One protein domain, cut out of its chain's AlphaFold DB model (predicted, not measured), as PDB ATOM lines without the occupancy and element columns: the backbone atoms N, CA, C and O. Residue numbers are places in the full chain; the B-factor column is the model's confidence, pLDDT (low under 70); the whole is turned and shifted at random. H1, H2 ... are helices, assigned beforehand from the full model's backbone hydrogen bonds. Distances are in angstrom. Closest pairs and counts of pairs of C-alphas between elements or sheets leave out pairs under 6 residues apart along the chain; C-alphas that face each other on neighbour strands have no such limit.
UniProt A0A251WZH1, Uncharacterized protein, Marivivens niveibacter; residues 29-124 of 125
ATOM      1  N   ARG A  29     210.077 221.247 221.148       89.06
ATOM      2  CA  ARG A  29     209.292 220.266 220.389       89.06
ATOM      3  C   ARG A  29     209.480 218.855 220.944       89.06
ATOM      4  O   ARG A  29     208.512 218.109 221.064       89.06
ATOM      5  N   GLN A  30     210.705 218.508 221.339       88.81
ATOM      6  CA  GLN A  30     211.015 217.237 221.994       88.81
ATOM      7  C   GLN A  30     210.355 217.153 223.374       88.81
ATOM      8  O   GLN A  30     209.750 216.134 223.712       88.81
ATOM      9  N   ILE A  31     210.397 218.246 224.142       89.56
ATOM     10  CA  ILE A  31     209.720 218.356 225.441       89.56
ATOM     11  C   ILE A  31     208.206 218.162 225.278       89.56
ATOM     12  O   ILE A  31     207.594 217.443 226.065       89.56
ATOM     13  N   ALA A  32     207.598 218.740 224.237       90.81
ATOM     14  CA  ALA A  32     206.172 218.573 223.957       90.81
ATOM     15  C   ALA A  32     205.791 217.115 223.640       90.81
ATOM     16  O   ALA A  32     204.767 216.636 224.128       90.81
ATOM     17  N   LEU A  33     206.627 216.389 222.883       91.25
ATOM     18  CA  LEU A  33     206.419 214.961 222.605       91.25
ATOM     19  C   LEU A  33     206.502 214.112 223.878       91.25
ATOM     20  O   LEU A  33     205.623 213.289 224.130       91.25
ATOM     21  N   VAL A  34     207.532 214.337 224.700       91.62
ATOM     22  CA  VAL A  34     207.716 213.620 225.974       91.62
ATOM     23  C   VAL A  34     206.557 213.899 226.925       91.62
ATOM     24  O   VAL A  34     206.023 212.971 227.532       91.62
ATOM     25  N   LYS A  35     206.131 215.163 227.019       92.56
ATOM     26  CA  LYS A  35     204.967 215.559 227.807       92.56
ATOM     27  C   LYS A  35     203.724 214.786 227.366       92.56
ATOM     28  O   LYS A  35     203.124 214.113 228.197       92.56
ATOM     29  N   GLY A  36     203.372 214.822 226.079       93.19
ATOM     30  CA  GLY A  36     202.180 214.133 225.571       93.19
ATOM     31  C   GLY A  36     202.202 212.622 225.828       93.19
ATOM     32  O   GLY A  36     201.193 212.050 226.235       93.19
ATOM     33  N   GLU A  37     203.359 211.977 225.666       93.75
ATOM     34  CA  GLU A  37     203.512 210.547 225.963       93.75
ATOM     35  C   GLU A  37     203.307 210.247 227.460       93.75
ATOM     36  O   GLU A  37     202.573 209.326 227.820       93.75
ATOM     37  N   CYS A  38     203.888 211.055 228.348       93.31
ATOM     38  CA  CYS A  38     203.721 210.893 229.792       93.31
ATOM     39  C   CYS A  38     202.286 211.138 230.270       93.31
ATOM     40  O   CYS A  38     201.809 210.440 231.165       93.31
ATOM     41  N   GLU A  39     201.574 212.087 229.670       94.12
ATOM     42  CA  GLU A  39     200.167 212.330 229.987       94.12
ATOM     43  C   GLU A  39     199.277 211.124 229.641       94.12
ATOM     44  O   GLU A  39     198.387 210.775 230.422       94.12
ATOM     45  N   ILE A  40     199.563 210.427 228.532       93.75
ATOM     46  CA  ILE A  40     198.908 209.157 228.182       93.75
ATOM     47  C   ILE A  40     199.189 208.094 229.253       93.75
ATOM     48  O   ILE A  40     198.265 207.400 229.677       93.75
ATOM     49  N   TYR A  41     200.431 207.983 229.740       93.19
ATOM     50  CA  TYR A  41     200.778 207.016 230.787       93.19
ATOM     51  C   TYR A  41     200.078 207.289 232.117       93.19
ATOM     52  O   TYR A  41     199.533 206.358 232.707       93.19
ATOM     53  N   PHE A  42     200.020 208.543 232.566       92.88
ATOM     54  CA  PHE A  42     199.283 208.896 233.783       92.88
ATOM     55  C   PHE A  42     197.773 208.678 233.637       92.88
ATOM     56  O   PHE A  42     197.093 208.286 234.587       92.88
ATOM     57  N   ALA A  43     197.209 208.914 232.451       92.12
ATOM     58  CA  ALA A  43     195.819 208.571 232.180       92.12
ATOM     59  C   ALA A  43     195.582 207.053 232.228       92.12
ATOM     60  O   ALA A  43     194.637 206.613 232.883       92.12
ATOM     61  N   ALA A  44     196.468 206.262 231.620       91.38
ATOM     62  CA  ALA A  44     196.380 204.806 231.628       91.38
ATOM     63  C   ALA A  44     196.497 204.236 233.050       91.38
ATOM     64  O   ALA A  44     195.676 203.414 233.451       91.38
ATOM     65  N   GLU A  45     197.458 204.720 233.843       90.31
ATOM     66  CA  GLU A  45     197.648 204.303 235.238       90.31
ATOM     67  C   GLU A  45     196.382 204.545 236.079       90.31
ATOM     68  O   GLU A  45     195.934 203.656 236.807       90.31
ATOM     69  N   ARG A  46     195.739 205.711 235.910       89.44
ATOM     70  CA  ARG A  46     194.459 206.026 236.568       89.44
ATOM     71  C   ARG A  46     193.334 205.094 236.133       89.44
ATOM     72  O   ARG A  46     192.572 204.645 236.984       89.44
ATOM     73  N   GLN A  47     193.223 204.795 234.838       88.62
ATOM     74  CA  GLN A  47     192.173 203.907 234.328       88.62
ATOM     75  C   GLN A  47     192.370 202.454 234.789       88.62
ATOM     76  O   GLN A  47     191.388 201.754 235.025       88.62
ATOM     77  N   LEU A  48     193.616 202.002 234.950       86.38
ATOM     78  CA  LEU A  48     193.925 200.671 235.484       86.38
ATOM     79  C   LEU A  48     193.674 200.561 236.990       86.38
ATOM     80  O   LEU A  48     193.539 199.449 237.498       86.38
ATOM     81  N   GLY A  49     193.663 201.683 237.717       78.25
ATOM     82  CA  GLY A  49     193.620 201.684 239.180       78.25
ATOM     83  C   GLY A  49     194.851 201.027 239.819       78.25
ATOM     84  O   GLY A  49     194.812 200.663 240.993       78.25
ATOM     85  N   GLN A  50     195.935 200.849 239.057       69.31
ATOM     86  CA  GLN A  50     197.178 200.227 239.508       69.31
ATOM     87  C   GLN A  50     198.231 201.307 239.730       69.31
ATOM     88  O   GLN A  50     198.964 201.660 238.812       69.31
ATOM     89  N   ALA A  51     198.312 201.824 240.956       58.56
ATOM     90  CA  ALA A  51     199.426 202.679 241.348       58.56
ATOM     91  C   ALA A  51     200.726 201.855 241.365       58.56
ATOM     92  O   ALA A  51     200.795 200.836 242.054       58.56
ATOM     93  N   GLY A  52     201.757 202.290 240.634       52.91
ATOM     94  CA  GLY A  52     203.096 201.683 240.695       52.91
ATOM     95  C   GLY A  52     203.464 200.769 239.525       52.91
ATOM     96  O   GLY A  52     204.407 199.985 239.633       52.91
ATOM     97  N   THR A  53     202.760 200.870 238.398       64.00
ATOM     98  CA  THR A  53     203.265 200.300 237.141       64.00
ATOM     99  C   THR A  53     204.443 201.140 236.632       64.00
ATOM    100  O   THR A  53     204.497 202.350 236.845       64.00
ATOM    101  N   SER A  54     205.391 200.542 235.906       80.88
ATOM    102  CA  SER A  54     206.500 201.289 235.281       80.88
ATOM    103  C   SER A  54     206.051 202.259 234.174       80.88
ATOM    104  O   SER A  54     206.892 202.897 233.540       80.88
ATOM    105  N   LEU A  55     204.737 202.399 233.944       84.81
ATOM    106  CA  LEU A  55     204.138 203.301 232.961       84.81
ATOM    107  C   LEU A  55     204.649 204.727 233.129       84.81
ATOM    108  O   LEU A  55     205.154 205.324 232.177       84.81
ATOM    109  N   THR A  56     204.578 205.244 234.350       88.38
ATOM    110  CA  THR A  56     204.904 206.635 234.678       88.38
ATOM    111  C   THR A  56     206.344 206.803 235.165       88.38
ATOM    112  O   THR A  56     206.779 207.915 235.467       88.38
ATOM    113  N   GLN A  57     207.141 205.727 235.170       87.38
ATOM    114  CA  GLN A  57     208.552 205.795 235.539       87.38
ATOM    115  C   GLN A  57     209.316 206.721 234.578       87.38
ATOM    116  O   GLN A  57     209.281 206.565 233.352       87.38
ATOM    117  N   GLY A  58     210.013 207.704 235.153       85.81
ATOM    118  CA  GLY A  58     210.765 208.715 234.406       85.81
ATOM    119  C   GLY A  58     209.919 209.846 233.814       85.81
ATOM    120  O   GLY A  58     210.477 210.700 233.131       85.81
ATOM    121  N   CYS A  59     208.608 209.870 234.066       88.81
ATOM    122  CA  CYS A  59     207.759 211.010 233.742       88.81
ATOM    123  C   CYS A  59     207.796 212.061 234.854       88.81
ATOM    124  O   CYS A  59     207.884 211.728 236.036       88.81
ATOM    125  N   ASP A  60     207.697 213.335 234.473       87.62
ATOM    126  CA  ASP A  60     207.557 214.423 235.437       87.62
ATOM    127  C   ASP A  60     206.191 214.310 236.153       87.62
ATOM    128  O   ASP A  60     205.156 214.254 235.477       87.62
ATOM    129  N   PRO A  61     206.147 214.287 237.501       87.06
ATOM    130  CA  PRO A  61     204.899 214.176 238.255       87.06
ATOM    131  C   PRO A  61     203.899 215.307 237.989       87.06
ATOM    132  O   PRO A  61     202.701 215.119 238.196       87.06
ATOM    133  N   SER A  62     204.345 216.476 237.515       86.31
ATOM    134  CA  SER A  62     203.451 217.582 237.149       86.31
ATOM    135  C   SER A  62     202.460 217.198 236.041       86.31
ATOM    136  O   SER A  62     201.341 217.720 236.006       86.31
ATOM    137  N   TYR A  63     202.810 216.221 235.196       86.69
ATOM    138  CA  TYR A  63     201.943 215.711 234.129       86.69
ATOM    139  C   TYR A  63     200.841 214.769 234.637       86.69
ATOM    140  O   TYR A  63     199.883 214.508 233.909       86.69
ATOM    141  N   ALA A  64     200.902 214.318 235.897       84.31
ATOM    142  CA  ALA A  64     199.895 213.436 236.498       84.31
ATOM    143  C   ALA A  64     198.497 214.064 236.581       84.31
ATOM    144  O   ALA A  64     197.486 213.361 236.627       84.31
ATOM    145  N   SER A  65     198.436 215.396 236.579       82.62
ATOM    146  CA  SER A  65     197.188 216.159 236.580       82.62
ATOM    147  C   SER A  65     196.525 216.276 235.201       82.62
ATOM    148  O   SER A  65     195.401 216.770 235.119       82.62
ATOM    149  N   SER A  66     197.175 215.814 234.123       78.56
ATOM    150  CA  SER A  66     196.629 215.916 232.766       78.56
ATOM    151  C   SER A  66     195.315 215.147 232.609       78.56
ATOM    152  O   SER A  66     195.068 214.125 233.252       78.56
ATOM    153  N   THR A  67     194.455 215.627 231.717       79.00
ATOM    154  CA  THR A  67     193.186 215.001 231.330       79.00
ATOM    155  C   THR A  67     193.266 214.410 229.923       79.00
ATOM    156  O   THR A  67     192.297 214.502 229.172       79.00
ATOM    157  N   ALA A  68     194.427 213.860 229.539       87.31
ATOM    158  CA  ALA A  68     194.613 213.223 228.238       87.31
ATOM    159  C   ALA A  68     193.461 212.257 227.920       87.31
ATOM    160  O   ALA A  68     193.158 211.346 228.695       87.31
ATOM    161  N   ASP A  69     192.818 212.480 226.774       87.88
ATOM    162  CA  ASP A  69     191.689 211.676 226.327       87.88
ATOM    163  C   ASP A  69     192.183 210.344 225.747       87.88
ATOM    164  O   ASP A  69     192.559 210.224 224.573       87.88
ATOM    165  N   ILE A  70     192.222 209.343 226.623       89.44
ATOM    166  CA  ILE A  70     192.614 207.970 226.305       89.44
ATOM    167  C   ILE A  70     191.424 207.061 225.970       89.44
ATOM    168  O   ILE A  70     191.607 205.858 225.769       89.44
ATOM    169  N   ALA A  71     190.209 207.609 225.867       86.50
ATOM    170  CA  ALA A  71     189.056 206.829 225.452       86.50
ATOM    171  C   ALA A  71     189.209 206.414 223.978       86.50
ATOM    172  O   ALA A  71     189.432 207.243 223.099       86.50
ATOM    173  N   GLY A  72     189.087 205.113 223.699       71.94
ATOM    174  CA  GLY A  72     189.260 204.515 222.363       71.94
ATOM    175  C   GLY A  72     188.129 204.796 221.364       71.94
ATOM    176  O   GLY A  72     187.779 203.920 220.577       71.94
ATOM    177  N   THR A  73     187.505 205.968 221.445       66.75
ATOM    178  CA  THR A  73     186.370 206.410 220.622       66.75
ATOM    179  C   THR A  73     186.783 207.299 219.453       66.75
ATOM    180  O   THR A  73     185.930 207.655 218.639       66.75
ATOM    181  N   TYR A  74     188.063 207.666 219.338       65.06
ATOM    182  CA  TYR A  74     188.530 208.464 218.212       65.06
ATOM    183  C   TYR A  74     188.628 207.574 216.967       65.06
ATOM    184  O   TYR A  74     189.292 206.537 216.964       65.06
ATOM    185  N   GLY A  75     187.914 207.957 215.908       59.97
ATOM    186  CA  GLY A  75     187.944 207.239 214.638       59.97
ATOM    187  C   GLY A  75     189.380 207.115 214.135       59.97
ATOM    188  O   GLY A  75     190.099 208.108 214.042       59.97
ATOM    189  N   TYR A  76     189.801 205.884 213.847       59.53
ATOM    190  CA  TYR A  76     191.105 205.589 213.263       59.53
ATOM    191  C   TYR A  76     191.265 206.399 211.964       59.53
ATOM    192  O   TYR A  76     190.416 206.256 211.081       59.53
ATOM    193  N   PRO A  77     192.301 207.245 211.808       62.00
ATOM    194  CA  PRO A  77     192.542 207.883 210.524       62.00
ATOM    195  C   PRO A  77     192.809 206.782 209.494       62.00
ATOM    196  O   PRO A  77     193.703 205.962 209.686       62.00
ATOM    197  N   GLU A  78     192.030 206.751 208.409       52.78
ATOM    198  CA  GLU A  78     191.972 205.642 207.436       52.78
ATOM    199  C   GLU A  78     193.334 205.303 206.777       52.78
ATOM    200  O   GLU A  78     193.494 204.231 206.205       52.78
ATOM    201  N   ASN A  79     194.352 206.159 206.959       54.25
ATOM    202  CA  ASN A  79     195.735 206.004 206.484       54.25
ATOM    203  C   ASN A  79     196.803 205.967 207.616       54.25
ATOM    204  O   ASN A  79     197.977 206.225 207.371       54.25
ATOM    205  N   GLY A  80     196.417 205.722 208.874       53.78
ATOM    206  CA  GLY A  80     197.126 206.228 210.062       53.78
ATOM    207  C   GLY A  80     198.394 205.524 210.560       53.78
ATOM    208  O   GLY A  80     199.050 206.052 211.453       53.78
ATOM    209  N   GLY A  81     198.777 204.353 210.056       68.12
ATOM    210  CA  GLY A  81     199.945 203.639 210.590       68.12
ATOM    211  C   GLY A  81     201.266 204.318 210.218       68.12
ATOM    212  O   GLY A  81     201.812 204.054 209.153       68.12
ATOM    213  N   THR A  82     201.814 205.169 211.088       79.81
ATOM    214  CA  THR A  82     203.189 205.685 210.952       79.81
ATOM    215  C   THR A  82     204.169 204.809 211.731       79.81
ATOM    216  O   THR A  82     203.804 204.223 212.755       79.81
ATOM    217  N   ALA A  83     205.447 204.789 211.333       86.75
ATOM    218  CA  ALA A  83     206.503 204.138 212.119       86.75
ATOM    219  C   ALA A  83     206.551 204.667 213.568       86.75
ATOM    220  O   ALA A  83     206.826 203.922 214.511       86.75
ATOM    221  N   TYR A  84     206.221 205.950 213.763       87.75
ATOM    222  CA  TYR A  84     206.114 206.546 215.089       87.75
ATOM    223  C   TYR A  84     204.936 205.984 215.891       87.75
ATOM    224  O   TYR A  84     205.137 205.618 217.045       87.75
ATOM    225  N   SER A  85     203.745 205.846 215.297       90.00
ATOM    226  CA  SER A  85     202.590 205.239 215.978       90.00
ATOM    227  C   SER A  85     202.854 203.791 216.399       90.00
ATOM    228  O   SER A  85     202.517 203.410 217.518       90.00
ATOM    229  N   GLU A  86     203.539 202.999 215.566       90.88
ATOM    230  CA  GLU A  86     203.926 201.634 215.933       90.88
ATOM    231  C   GLU A  86     204.940 201.637 217.082       90.88
ATOM    232  O   GLU A  86     204.804 200.884 218.048       90.88
ATOM    233  N   THR A  87     205.942 202.516 217.012       91.12
ATOM    234  CA  THR A  87     206.948 202.639 218.072       91.12
ATOM    235  C   THR A  87     206.304 203.076 219.388       91.12
ATOM    236  O   THR A  87     206.590 202.487 220.426       91.12
ATOM    237  N   LEU A  88     205.402 204.061 219.354       91.69
ATOM    238  CA  LEU A  88     204.651 204.522 220.519       91.69
ATOM    239  C   LEU A  88     203.832 203.377 221.121       91.69
ATOM    240  O   LEU A  88     203.956 203.110 222.312       91.69
ATOM    241  N   TYR A  89     203.085 202.633 220.300       91.75
ATOM    242  CA  TYR A  89     202.336 201.455 220.744       91.75
ATOM    243  C   TYR A  89     203.226 200.411 221.431       91.75
ATOM    244  O   TYR A  89     202.922 199.949 222.533       91.75
ATOM    245  N   ARG A  90     204.372 200.080 220.825       92.06
ATOM    246  CA  ARG A  90     205.340 199.137 221.406       92.06
ATOM    247  C   ARG A  90     205.925 199.650 222.725       92.06
ATOM    248  O   ARG A  90     206.102 198.853 223.643       92.06
ATOM    249  N   ARG A  91     206.192 200.957 222.850       91.62
ATOM    250  CA  ARG A  91     206.671 201.567 224.104       91.62
ATOM    251  C   ARG A  91     205.641 201.467 225.223       91.62
ATOM    252  O   ARG A  91     206.027 201.139 226.343       91.62
ATOM    253  N   MET A  92     204.358 201.673 224.921       91.75
ATOM    254  CA  MET A  92     203.291 201.511 225.912       91.75
ATOM    255  C   MET A  92     203.328 200.109 226.535       91.75
ATOM    256  O   MET A  92     203.386 199.971 227.757       91.75
ATOM    257  N   ILE A  93     203.388 199.067 225.700       92.19
ATOM    258  CA  ILE A  93     203.462 197.670 226.157       92.19
ATOM    259  C   ILE A  93     204.763 197.407 226.921       92.19
ATOM    260  O   ILE A  93     204.738 196.808 227.994       92.19
ATOM    261  N   ALA A  94     205.902 197.880 226.406       90.50
ATOM    262  CA  ALA A  94     207.206 197.688 227.042       90.50
ATOM    263  C   ALA A  94     207.287 198.305 228.450       90.50
ATOM    264  O   ALA A  94     208.053 197.828 229.283       90.50
ATOM    265  N   ARG A  95     206.482 199.335 228.732       88.62
ATOM    266  CA  ARG A  95     206.358 199.946 230.063       88.62
ATOM    267  C   ARG A  95     205.360 199.243 230.987       88.62
ATOM    268  O   ARG A  95     205.150 199.706 232.108       88.62
ATOM    269  N   GLY A  96     204.766 198.136 230.551       89.38
ATOM    270  CA  GLY A  96     203.832 197.336 231.340       89.38
ATOM    271  C   GLY A  96     202.359 197.659 231.099       89.38
ATOM    272  O   GLY A  96     201.521 197.227 231.885       89.38
ATOM    273  N   MET A  97     202.013 198.394 230.033       90.75
ATOM    274  CA  MET A  97     200.606 198.595 229.676       90.75
ATOM    275  C   MET A  97     200.000 197.267 229.204       90.75
ATOM    276  O   MET A  97     200.561 196.646 228.296       90.75
ATOM    277  N   PRO A  98     198.847 196.832 229.747       92.12
ATOM    278  CA  PRO A  98     198.151 195.659 229.231       92.12
ATOM    279  C   PRO A  98     197.815 195.824 227.745       92.12
ATOM    280  O   PRO A  98     197.368 196.894 227.327       92.12
ATOM    281  N   ASN A  99     197.976 194.758 226.954       90.31
ATOM    282  CA  ASN A  99     197.762 194.800 225.500       90.31
ATOM    283  C   ASN A  99     196.376 195.341 225.116       90.31
ATOM    284  O   ASN A  99     196.268 196.144 224.196       90.31
ATOM    285  N   GLU A 100     195.319 194.942 225.828       90.06
ATOM    286  CA  GLU A 100     193.957 195.425 225.561       90.06
ATOM    287  C   GLU A 100     193.823 196.935 225.764       90.06
ATOM    288  O   GLU A 100     193.231 197.622 224.930       90.06
ATOM    289  N   MET A 101     194.441 197.465 226.820       90.88
ATOM    290  CA  MET A 101     194.476 198.903 227.057       90.88
ATOM    291  C   MET A 101     195.320 199.612 225.999       90.88
ATOM    292  O   MET A 101     194.865 200.606 225.447       90.88
ATOM    293  N   ALA A 102     196.495 199.088 225.645       91.75
ATOM    294  CA  ALA A 102     197.320 199.669 224.586       91.75
ATOM    295  C   ALA A 102     196.563 199.737 223.247       91.75
ATOM    296  O   ALA A 102     196.630 200.752 222.556       91.75
ATOM    297  N   MET A 103     195.791 198.697 222.905       90.19
ATOM    298  CA  MET A 103     194.927 198.672 221.714       90.19
ATOM    299  C   MET A 103     193.760 199.662 221.790       90.19
ATOM    300  O   MET A 103     193.310 200.170 220.762       90.19
ATOM    301  N   GLN A 104     193.217 199.905 222.984       90.62
ATOM    302  CA  GLN A 104     192.183 200.918 223.188       90.62
ATOM    303  C   GLN A 104     192.773 202.326 223.038       90.62
ATOM    304  O   GLN A 104     192.223 203.146 222.307       90.62
ATOM    305  N   ILE A 105     193.917 202.584 223.675       92.19
ATOM    306  CA  ILE A 105     194.611 203.874 223.640       92.19
ATOM    307  C   ILE A 105     195.126 204.190 222.237       92.19
ATOM    308  O   ILE A 105     195.036 205.332 221.810       92.19
ATOM    309  N   SER A 106     195.558 203.202 221.444       91.44
ATOM    310  CA  SER A 106     195.940 203.439 220.041       91.44
ATOM    311  C   SER A 106     194.784 203.923 219.151       91.44
ATOM    312  O   SER A 106     194.990 204.296 217.999       91.44
ATOM    313  N   LYS A 107     193.550 203.887 219.663       89.50
ATOM    314  CA  LYS A 107     192.339 204.421 219.028       89.50
ATOM    315  C   LYS A 107     191.837 205.685 219.731       89.50
ATOM    316  O   LYS A 107     190.711 206.105 219.496       89.50
ATOM    317  N   SER A 108     192.614 206.263 220.644       91.00
ATOM    318  CA  SER A 108     192.208 207.446 221.392       91.00
ATOM    319  C   SER A 108     192.663 208.735 220.729       91.00
ATOM    320  O   SER A 108     193.601 208.758 219.927       91.00
ATOM    321  N   LYS A 109     192.012 209.838 221.103       90.62
ATOM    322  CA  LYS A 109     192.381 211.163 220.613       90.62
ATOM    323  C   LYS A 109     193.802 211.532 221.049       90.62
ATOM    324  O   LYS A 109     194.586 211.975 220.218       90.62
ATOM    325  N   ALA A 110     194.158 211.297 222.315       92.81
ATOM    326  CA  ALA A 110     195.483 211.635 222.840       92.81
ATOM    327  C   ALA A 110     196.622 210.939 222.077       92.81
ATOM    328  O   ALA A 110     197.653 211.553 221.805       92.81
ATOM    329  N   PHE A 111     196.429 209.676 221.685       93.38
ATOM    330  CA  PHE A 111     197.414 208.946 220.893       93.38
ATOM    331  C   PHE A 111     197.612 209.584 219.515       93.38
ATOM    332  O   PHE A 111     198.744 209.855 219.111       93.38
ATOM    333  N   TRP A 112     196.521 209.873 218.803       91.12
ATOM    334  CA  TRP A 112     196.600 210.449 217.461       91.12
ATOM    335  C   TRP A 112     197.046 211.911 217.451       91.12
ATOM    336  O   TRP A 112     197.776 212.299 216.542       91.12
ATOM    337  N   ASP A 113     196.713 212.690 218.481       91.38
ATOM    338  CA  ASP A 113     197.244 214.043 218.673       91.38
ATOM    339  C   ASP A 113     198.774 214.016 218.802       91.38
ATOM    340  O   ASP A 113     199.469 214.829 218.191       91.38
ATOM    341  N   LEU A 114     199.322 213.049 219.549       92.25
ATOM    342  CA  LEU A 114     200.767 212.900 219.713       92.25
ATOM    343  C   LEU A 114     201.457 212.453 218.414       92.25
ATOM    344  O   LEU A 114     202.543 212.934 218.086       92.25
ATOM    345  N   VAL A 115     200.828 211.554 217.652       91.12
ATOM    346  CA  VAL A 115     201.321 211.140 216.328       91.12
ATOM    347  C   VAL A 115     201.291 212.308 215.336       91.12
ATOM    348  O   VAL A 115     202.252 212.507 214.589       91.12
ATOM    349  N   ALA A 116     200.228 213.114 215.350       89.44
ATOM    350  CA  ALA A 116     200.104 214.303 214.514       89.44
ATOM    351  C   ALA A 116     201.146 215.368 214.883       89.44
ATOM    352  O   ALA A 116     201.789 215.918 213.989       89.44
ATOM    353  N   LEU A 117     201.377 215.602 216.180       90.50
ATOM    354  CA  LEU A 117     202.422 216.506 216.663       90.50
ATOM    355  C   LEU A 117     203.803 216.068 216.172       90.50
ATOM    356  O   LEU A 117     204.562 216.885 215.654       90.50
ATOM    357  N   GLN A 118     204.122 214.776 216.284       90.44
ATOM    358  CA  GLN A 118     205.375 214.244 215.755       90.44
ATOM    359  C   GLN A 118     205.472 214.487 214.249       90.44
ATOM    360  O   GLN A 118     206.469 215.028 213.779       90.44
ATOM    361  N   THR A 119     204.416 214.176 213.503       87.44
ATOM    362  CA  THR A 119     204.407 214.354 212.047       87.44
ATOM    363  C   THR A 119     204.646 215.817 211.671       87.44
ATOM    364  O   THR A 119     205.474 216.092 210.809       87.44
ATOM    365  N   GLN A 120     204.001 216.757 212.367       86.62
ATOM    366  CA  GLN A 120     204.179 218.198 212.173       86.62
ATOM    367  C   GLN A 120     205.615 218.662 212.460       86.62
ATOM    368  O   GLN A 120     206.171 219.487 211.732       86.62
ATOM    369  N   ILE A 121     206.228 218.141 213.525       87.50
ATOM    370  CA  ILE A 121     207.608 218.462 213.892       87.50
ATOM    371  C   ILE A 121     208.572 218.034 212.784       87.50
ATOM    372  O   ILE A 121     209.444 218.813 212.414       87.50
ATOM    373  N   TYR A 122     208.408 216.828 212.236       81.81
ATOM    374  CA  TYR A 122     209.315 216.298 211.214       81.81
ATOM    375  C   TYR A 122     208.970 216.738 209.787       81.81
ATOM    376  O   TYR A 122     209.841 216.688 208.927       81.81
ATOM    377  N   SER A 123     207.749 217.210 209.518       79.62
ATOM    378  CA  SER A 123     207.385 217.790 208.216       79.62
ATOM    379  C   SER A 123     207.903 219.218 208.018       79.62
ATOM    380  O   SER A 123     207.749 219.776 206.937       79.62
ATOM    381  N   THR A 124     208.424 219.843 209.077       65.00
ATOM    382  CA  THR A 124     208.924 221.230 209.079       65.00
ATOM    383  C   THR A 124     210.449 221.326 209.190       65.00
ATOM    384  O   THR A 124     210.979 222.435 209.272       65.00
TER     385      THR A 124
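AT A GLANCE: This is residues 29 to 124 of the 125 residues of an uncharacterized protein of Marivivens niveibacter (UniProt A0A251WZH1). H1 and H5 lie side by side, H3 slants beside them to make a triangle, H4 caps one end, and short H2 packs on H1. The printed part has 96 residues with five named helices, H1 to H5 in order, no named strand: all helix. It is compact, radius of gyration of the C-alphas 12.5 A, spanning 37 by 27 by 22 A.

IN THESE COORDINATES: H1, residues 29 to 48, begins at C-alpha (209.292, 220.266, 220.389) and measures 29.1 A. H2 is 61 to 65, H3 83 to 94 (16.3 A), H4 99 to 105. H5, 109 to 122, 20.0 A, ends at C-alpha (209.315, 216.298, 211.214).

HOW THE PARTS SIT: H1 touches H5, Gly 36 to Leu 114 closest C-alphas at 6.2 A, a shallow tilt of 15 degrees, opposite ways. With residues 35 to 43 alone, H1 touches H2, closest C-alphas Phe 42 and Ala 64, 5.3 A. H3 touches H4, residues 89 to 93 alone, closest C-alphas Met 92 and Ala 102, 6.4 A. H3 and H5 only just touch, 3 pairs of C-alphas within 8 A. Every O i to N i+4 pair is within hydrogen-bond range in H1, H3, H4 and H5; H2 has 0 of 1, and 1 of 2 O i to N i+3.

THE WHOLE: The printed part has no cut. H1 to H2 and H2 to H3 are long links. Residues 50 to 53, 73 to 81 and 124 have pLDDT under 70.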